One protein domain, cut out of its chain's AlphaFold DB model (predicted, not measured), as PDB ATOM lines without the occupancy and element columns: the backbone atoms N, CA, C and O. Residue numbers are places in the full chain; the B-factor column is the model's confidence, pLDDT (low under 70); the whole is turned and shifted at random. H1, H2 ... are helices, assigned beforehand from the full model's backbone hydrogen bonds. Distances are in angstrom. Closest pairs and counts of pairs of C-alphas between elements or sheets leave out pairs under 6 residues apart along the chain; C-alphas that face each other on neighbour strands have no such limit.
ATOM      1  N   LYS A   2     -28.452  -8.330  -6.638       62.06
ATOM      2  CA  LYS A   2     -28.110  -9.451  -5.716       62.06
ATOM      3  C   LYS A   2     -29.008  -9.592  -4.472       62.06
ATOM      4  O   LYS A   2     -29.261 -10.701  -4.016       62.06
ATOM      5  N   LYS A   3     -29.505  -8.477  -3.926       63.41
ATOM      6  CA  LYS A   3     -30.322  -8.456  -2.699       63.41
ATOM      7  C   LYS A   3     -31.663  -9.181  -2.877       63.41
ATOM      8  O   LYS A   3     -32.082  -9.918  -1.995       63.41
ATOM      9  N   ASN A   4     -32.275  -9.046  -4.049       78.69
ATOM     10  CA  ASN A   4     -33.581  -9.632  -4.351       78.69
ATOM     11  C   ASN A   4     -33.485 -11.155  -4.492       78.69
ATOM     12  O   ASN A   4     -34.384 -11.865  -4.062       78.69
ATOM     13  N   LEU A   5     -32.361 -11.661  -5.009       87.56
ATOM     14  CA  LEU A   5     -32.144 -13.093  -5.191       87.56
ATOM     15  C   LEU A   5     -32.112 -13.849  -3.856       87.56
ATOM     16  O   LEU A   5     -32.654 -14.944  -3.759       87.56
ATOM     17  N   ARG A   6     -31.542 -13.242  -2.805       87.38
ATOM     18  CA  ARG A   6     -31.534 -13.838  -1.460       87.38
ATOM     19  C   ARG A   6     -32.947 -13.968  -0.892       87.38
ATOM     20  O   ARG A   6     -33.269 -15.003  -0.323       87.38
ATOM     21  N   TYR A   7     -33.784 -12.947  -1.063       90.00
ATOM     22  CA  TYR A   7     -35.176 -13.009  -0.610       90.00
ATOM     23  C   TYR A   7     -35.990 -14.031  -1.402       90.00
ATOM     24  O   TYR A   7     -36.757 -14.773  -0.801       90.00
ATOM     25  N   VAL A   8     -35.771 -14.133  -2.718       91.94
ATOM     26  CA  VAL A   8     -36.401 -15.167  -3.555       91.94
ATOM     27  C   VAL A   8     -35.973 -16.567  -3.116       91.94
ATOM     28  O   VAL A   8     -36.822 -17.438  -2.977       91.94
ATOM     29  N   ALA A   9     -34.687 -16.778  -2.827       91.69
ATOM     30  CA  ALA A   9     -34.196 -18.064  -2.340       91.69
ATOM     31  C   ALA A   9     -34.823 -18.445  -0.989       91.69
ATOM     32  O   ALA A   9     -35.266 -19.575  -0.814       91.69
ATOM     33  N   ILE A  10     -34.922 -17.495  -0.050       90.06
ATOM     34  CA  ILE A  10     -35.580 -17.725   1.245       90.06
ATOM     35  C   ILE A  10     -37.067 -18.047   1.047       90.06
ATOM     36  O   ILE A  10     -37.562 -19.018   1.613       90.06
ATOM     37  N   ALA A  11     -37.773 -17.270   0.222       91.19
ATOM     38  CA  ALA A  11     -39.187 -17.499  -0.067       91.19
ATOM     39  C   ALA A  11     -39.426 -18.864  -0.732       91.19
ATOM     40  O   ALA A  11     -40.380 -19.551  -0.381       91.19
ATOM     41  N   PHE A  12     -38.538 -19.285  -1.635       90.94
ATOM     42  CA  PHE A  12     -38.595 -20.596  -2.276       90.94
ATOM     43  C   PHE A  12     -38.425 -21.734  -1.269       90.94
ATOM     44  O   PHE A  12     -39.194 -22.687  -1.301       90.94
ATOM     45  N   VAL A  13     -37.469 -21.616  -0.344       88.06
ATOM     46  CA  VAL A  13     -37.280 -22.617   0.716       88.06
ATOM     47  C   VAL A  13     -38.525 -22.714   1.596       88.06
ATOM     48  O   VAL A  13     -39.005 -23.815   1.839       88.06
ATOM     49  N   ILE A  14     -39.094 -21.583   2.025       87.50
ATOM     50  CA  ILE A  14     -40.332 -21.574   2.823       87.50
ATOM     51  C   ILE A  14     -41.483 -22.227   2.045       87.50
ATOM     52  O   ILE A  14     -42.180 -23.081   2.585       87.50
ATOM     53  N   PHE A  15     -41.663 -21.873   0.771       87.62
ATOM     54  CA  PHE A  15     -42.694 -22.459  -0.088       87.62
ATOM     55  C   PHE A  15     -42.512 -23.974  -0.287       87.62
ATOM     56  O   PHE A  15     -43.488 -24.720  -0.215       87.62
ATOM     57  N   TYR A  16     -41.276 -24.427  -0.508       83.75
ATOM     58  CA  TYR A  16     -40.938 -25.840  -0.680       83.75
ATOM     59  C   TYR A  16     -41.258 -26.646   0.583       83.75
ATOM     60  O   TYR A  16     -41.926 -27.674   0.506       83.75
ATOM     61  N   LEU A  17     -40.855 -26.135   1.751       82.69
ATOM     62  CA  LEU A  17     -41.151 -26.765   3.040       82.69
ATOM     63  C   LEU A  17     -42.666 -26.832   3.311       82.69
ATOM     64  O   LEU A  17     -43.153 -27.819   3.849       82.69
ATOM     65  N   LEU A  18     -43.431 -25.809   2.922       81.38
ATOM     66  CA  LEU A  18     -44.889 -25.822   3.087       81.38
ATOM     67  C   LEU A  18     -45.604 -26.754   2.093       81.38
ATOM     68  O   LEU A  18     -46.628 -27.333   2.449       81.38
ATOM     69  N   SER A  19     -45.092 -26.905   0.867       83.56
ATOM     70  CA  SER A  19     -45.694 -27.786  -0.150       83.56
ATOM     71  C   SER A  19     -45.404 -29.270   0.087       83.56
ATOM     72  O   SER A  19     -46.224 -30.109  -0.281       83.56
ATOM     73  N   SER A  20     -44.273 -29.592   0.719       77.12
ATOM     74  CA  SER A  20     -43.853 -30.966   1.022       77.12
ATOM     75  C   SER A  20     -43.719 -31.166   2.537       77.12
ATOM     76  O   SER A  20     -42.614 -31.071   3.077       77.12
ATOM     77  N   PRO A  21     -44.820 -31.461   3.255       69.75
ATOM     78  CA  PRO A  21     -44.797 -31.618   4.710       69.75
ATOM     79  C   PRO A  21     -43.901 -32.774   5.183       69.75
ATOM     80  O   PRO A  21     -43.321 -32.687   6.263       69.75
ATOM     81  N   THR A  22     -43.746 -33.832   4.380       75.88
ATOM     82  CA  THR A  22     -42.816 -34.940   4.655       75.88
ATOM     83  C   THR A  22     -41.357 -34.491   4.599       75.88
ATOM     84  O   THR A  22     -40.623 -34.693   5.561       75.88
ATOM     85  N   ASP A  23     -40.953 -33.795   3.536       71.19
ATOM     86  CA  ASP A  23     -39.576 -33.298   3.391       71.19
ATOM     87  C   ASP A  23     -39.250 -32.231   4.446       71.19
ATOM     88  O   ASP A  23     -38.130 -32.152   4.955       71.19
ATOM     89  N   ALA A  24     -40.234 -31.405   4.807       73.31
ATOM     90  CA  ALA A  24     -40.069 -30.409   5.855       73.31
ATOM     91  C   ALA A  24     -39.867 -31.036   7.232       73.31
ATOM     92  O   ALA A  24     -39.032 -30.547   7.994       73.31
ATOM     93  N   ALA A  25     -40.578 -32.122   7.543       78.25
ATOM     94  CA  ALA A  25     -40.376 -32.854   8.786       78.25
ATOM     95  C   ALA A  25     -38.937 -33.374   8.890       78.25
ATOM     96  O   ALA A  25     -38.320 -33.222   9.943       78.25
ATOM     97  N   ASP A  26     -38.370 -33.902   7.805       82.19
ATOM     98  CA  ASP A  26     -36.989 -34.386   7.800       82.19
ATOM     99  C   ASP A  26     -35.980 -33.247   7.973       82.19
ATOM    100  O   ASP A  26     -35.074 -33.348   8.803       82.19
ATOM    101  N   VAL A  27     -36.136 -32.133   7.252       81.38
ATOM    102  CA  VAL A  27     -35.230 -30.974   7.377       81.38
ATOM    103  C   VAL A  27     -35.278 -30.387   8.786       81.38
ATOM    104  O   VAL A  27     -34.235 -30.093   9.371       81.38
ATOM    105  N   VAL A  28     -36.480 -30.236   9.339       81.50
ATOM    106  CA  VAL A  28     -36.694 -29.678  10.674       81.50
ATOM    107  C   VAL A  28     -36.155 -30.622  11.750       81.50
ATOM    108  O   VAL A  28     -35.413 -30.165  12.618       81.50
ATOM    109  N   ASN A  29     -36.429 -31.930  11.669       83.31
ATOM    110  CA  ASN A  29     -35.862 -32.918  12.595       83.31
ATOM    111  C   ASN A  29     -34.330 -32.918  12.541       83.31
ATOM    112  O   ASN A  29     -33.688 -32.804  13.579       83.31
ATOM    113  N   ASN A  30     -33.737 -32.945  11.345       85.25
ATOM    114  CA  ASN A  30     -32.282 -32.885  11.188       85.25
ATOM    115  C   ASN A  30     -31.685 -31.579  11.741       85.25
ATOM    116  O   ASN A  30     -30.607 -31.598  12.339       85.25
ATOM    117  N   ALA A  31     -32.359 -30.442  11.551       84.75
ATOM    118  CA  ALA A  31     -31.921 -29.158  12.092       84.75
ATOM    119  C   ALA A  31     -31.985 -29.133  13.629       84.75
ATOM    120  O   ALA A  31     -31.031 -28.687  14.268       84.75
ATOM    121  N   PHE A  32     -33.066 -29.649  14.222       87.06
ATOM    122  CA  PHE A  32     -33.203 -29.756  15.674       87.06
ATOM    123  C   PHE A  32     -32.205 -30.740  16.285       87.06
ATOM    124  O   PHE A  32     -31.595 -30.405  17.296       87.06
ATOM    125  N   SER A  33     -31.976 -31.900  15.662       87.56
ATOM    126  CA  SER A  33     -30.957 -32.858  16.109       87.56
ATOM    127  C   SER A  33     -29.571 -32.217  16.129       87.56
ATOM    128  O   SER A  33     -28.906 -32.231  17.161       87.56
ATOM    129  N   LYS A  34     -29.177 -31.538  15.043       87.00
ATOM    130  CA  LYS A  34     -27.881 -30.840  14.974       87.00
ATOM    131  C   LYS A  34     -27.758 -29.711  15.995       87.00
ATOM    132  O   LYS A  34     -26.680 -29.503  16.547       87.00
ATOM    133  N   LEU A  35     -28.841 -28.975  16.251       88.69
ATOM    134  CA  LEU A  35     -28.859 -27.942  17.285       88.69
ATOM    135  C   LEU A  35     -28.736 -28.549  18.692       88.69
ATOM    136  O   LEU A  35     -28.019 -27.999  19.524       88.69
ATOM    137  N   GLY A  36     -29.385 -29.688  18.944       88.06
ATOM    138  CA  GLY A  36     -29.258 -30.450  20.187       88.06
ATOM    139  C   GLY A  36     -27.836 -30.962  20.412       88.06
ATOM    140  O   GLY A  36     -27.282 -30.768  21.491       88.06
ATOM    141  N   ASP A  37     -27.201 -31.516  19.379       90.38
ATOM    142  CA  ASP A  37     -25.809 -31.981  19.431       90.38
ATOM    143  C   ASP A  37     -24.825 -30.832  19.693       90.38
ATOM    144  O   ASP A  37     -23.888 -30.961  20.490       90.38
ATOM    145  N   ALA A  38     -25.061 -29.670  19.076       86.69
ATOM    146  CA  ALA A  38     -24.283 -28.461  19.333       86.69
ATOM    147  C   ALA A  38     -24.502 -27.935  20.763       86.69
ATOM    148  O   ALA A  38     -23.542 -27.545  21.429       86.69
ATOM    149  N   GLY A  39     -25.740 -27.969  21.261       88.81
ATOM    150  CA  GLY A  39     -26.084 -27.612  22.638       88.81
ATOM    151  C   GLY A  39     -25.439 -28.541  23.667       88.81
ATOM    152  O   GLY A  39     -24.875 -28.064  24.649       88.81
ATOM    153  N   ASN A  40     -25.434 -29.850  23.409       90.19
ATOM    154  CA  ASN A  40     -24.736 -30.840  24.230       90.19
ATOM    155  C   ASN A  40     -23.226 -30.602  24.229       90.19
ATOM    156  O   ASN A  40     -22.602 -30.637  25.287       90.19
ATOM    157  N   SER A  41     -22.643 -30.303  23.067       91.38
ATOM    158  CA  SER A  41     -21.214 -29.988  22.949       91.38
ATOM    159  C   SER A  41     -20.844 -28.725  23.735       91.38
ATOM    160  O   SER A  41     -19.850 -28.712  24.463       91.38
ATOM    161  N   LEU A  42     -21.676 -27.682  23.658       89.88
ATOM    162  CA  LEU A  42     -21.505 -26.457  24.438       89.88
ATOM    163  C   LEU A  42     -21.671 -26.710  25.944       89.88
ATOM    164  O   LEU A  42     -20.877 -26.223  26.746       89.88
ATOM    165  N   SER A  43     -22.679 -27.490  26.335       91.19
ATOM    166  CA  SER A  43     -22.929 -27.845  27.733       91.19
ATOM    167  C   SER A  43     -21.778 -28.667  28.322       91.19
ATOM    168  O   SER A  43     -21.315 -28.381  29.427       91.19
ATOM    169  N   ALA A  44     -21.250 -29.632  27.564       91.19
ATOM    170  CA  ALA A  44     -20.085 -30.424  27.949       91.19
ATOM    171  C   ALA A  44     -18.838 -29.551  28.149       91.19
ATOM    172  O   ALA A  44     -18.123 -29.724  29.136       91.19
ATOM    173  N   PHE A  45     -18.613 -28.580  27.262       93.62
ATOM    174  CA  PHE A  45     -17.519 -27.619  27.383       93.62
ATOM    175  C   PHE A  45     -17.639 -26.745  28.641       93.62
ATOM    176  O   PHE A  45     -16.686 -26.632  29.411       93.62
ATOM    177  N   VAL A  46     -18.819 -26.172  28.902       92.81
ATOM    178  CA  VAL A  46     -19.058 -25.352  30.105       92.81
ATOM    179  C   VAL A  46     -18.882 -26.177  31.384       92.81
ATOM    180  O   VAL A  46     -18.242 -25.717  32.327       92.81
ATOM    181  N   ASN A  47     -19.377 -27.416  31.405       92.94
ATOM    182  CA  ASN A  47     -19.190 -28.324  32.540       92.94
ATOM    183  C   ASN A  47     -17.719 -28.698  32.776       92.94
ATOM    184  O   ASN A  47     -17.337 -28.951  33.917       92.94
ATOM    185  N   GLN A  48     -16.897 -28.758  31.724       91.50
ATOM    186  CA  GLN A  48     -15.455 -28.975  31.860       91.50
ATOM    187  C   GLN A  48     -14.720 -27.742  32.394       91.50
ATOM    188  O   GLN A  48     -13.761 -27.915  33.132       91.50
ATOM    189  N   LEU A  49     -15.164 -26.527  32.058       84.69
ATOM    190  CA  LEU A  49     -14.576 -25.282  32.571       84.69
ATOM    191  C   LEU A  49     -14.965 -24.959  34.020       84.69
ATOM    192  O   LEU A  49     -14.255 -24.216  34.688       84.69
ATOM    193  N   GLY A  50     -16.116 -25.451  34.483       75.75
ATOM    194  CA  GLY A  50     -16.592 -25.244  35.854       75.75
ATOM    195  C   GLY A  50     -16.010 -26.211  36.892       75.75
ATOM    196  O   GLY A  50     -16.343 -26.084  38.071       75.75
ATOM    197  N   LYS A  51     -15.198 -27.184  36.463       55.72
ATOM    198  CA  LYS A  51     -14.399 -28.071  37.323       55.72
ATOM    199  C   LYS A  51     -12.985 -27.532  37.469       55.72
ATOM    200  O   LYS A  51     -12.429 -27.729  38.570       55.72
TER     201      LYS A  51
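What this domain is: This is residues 2 to 51 of the 51 residues of an uncharacterized protein of Actinomadura luteofluorescens (UniProt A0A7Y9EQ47). Two long helices meet near their ends as an L, a shorter arm H1 followed by a longer arm H2, with a tight corner between them; residues 2 to 12 of H1 stick out on one side of the corner and residues 29 to 49 of H2, with residues 50 and 51 after them, on the other. The printed part has 50 residues with two named helices, H1 then H2, and no named strand; the class is all helix. It is extended, with a radius of gyration of the C-alphas of 16.8 A, and flat, spanning 48 by 30 by 8 A.

How they stand to each other: H1, residues 2 to 19, and H2, residues 21 to 49, only just touch, and only at the corner by their link, with 3 pairs of C-alphas within 8 A. The closest C-alphas are those of Leu 17 and Ala 24, 4.7 A apart. Their lines stand about perpendicular, only just, at 71 degrees. In H2 every O i to N i+4 pair is within hydrogen-bond range; in H1 12 of 14 are.

Where its parts are: H1 begins at C-alpha 2 (-28.110, -9.451, -5.716) and is 26.0 A long from first to last C-alpha. H2 is 41.6 A long and ends at C-alpha 49 (-14.576, -25.282, 32.571).

The domain as a whole: The C-alphas farthest apart, of Asn 4 and Lys 51, are 49.4 A apart. The printed part has no cut, and the link is tight. Residues 2 to 3, 21 and 51 have pLDDT under 70.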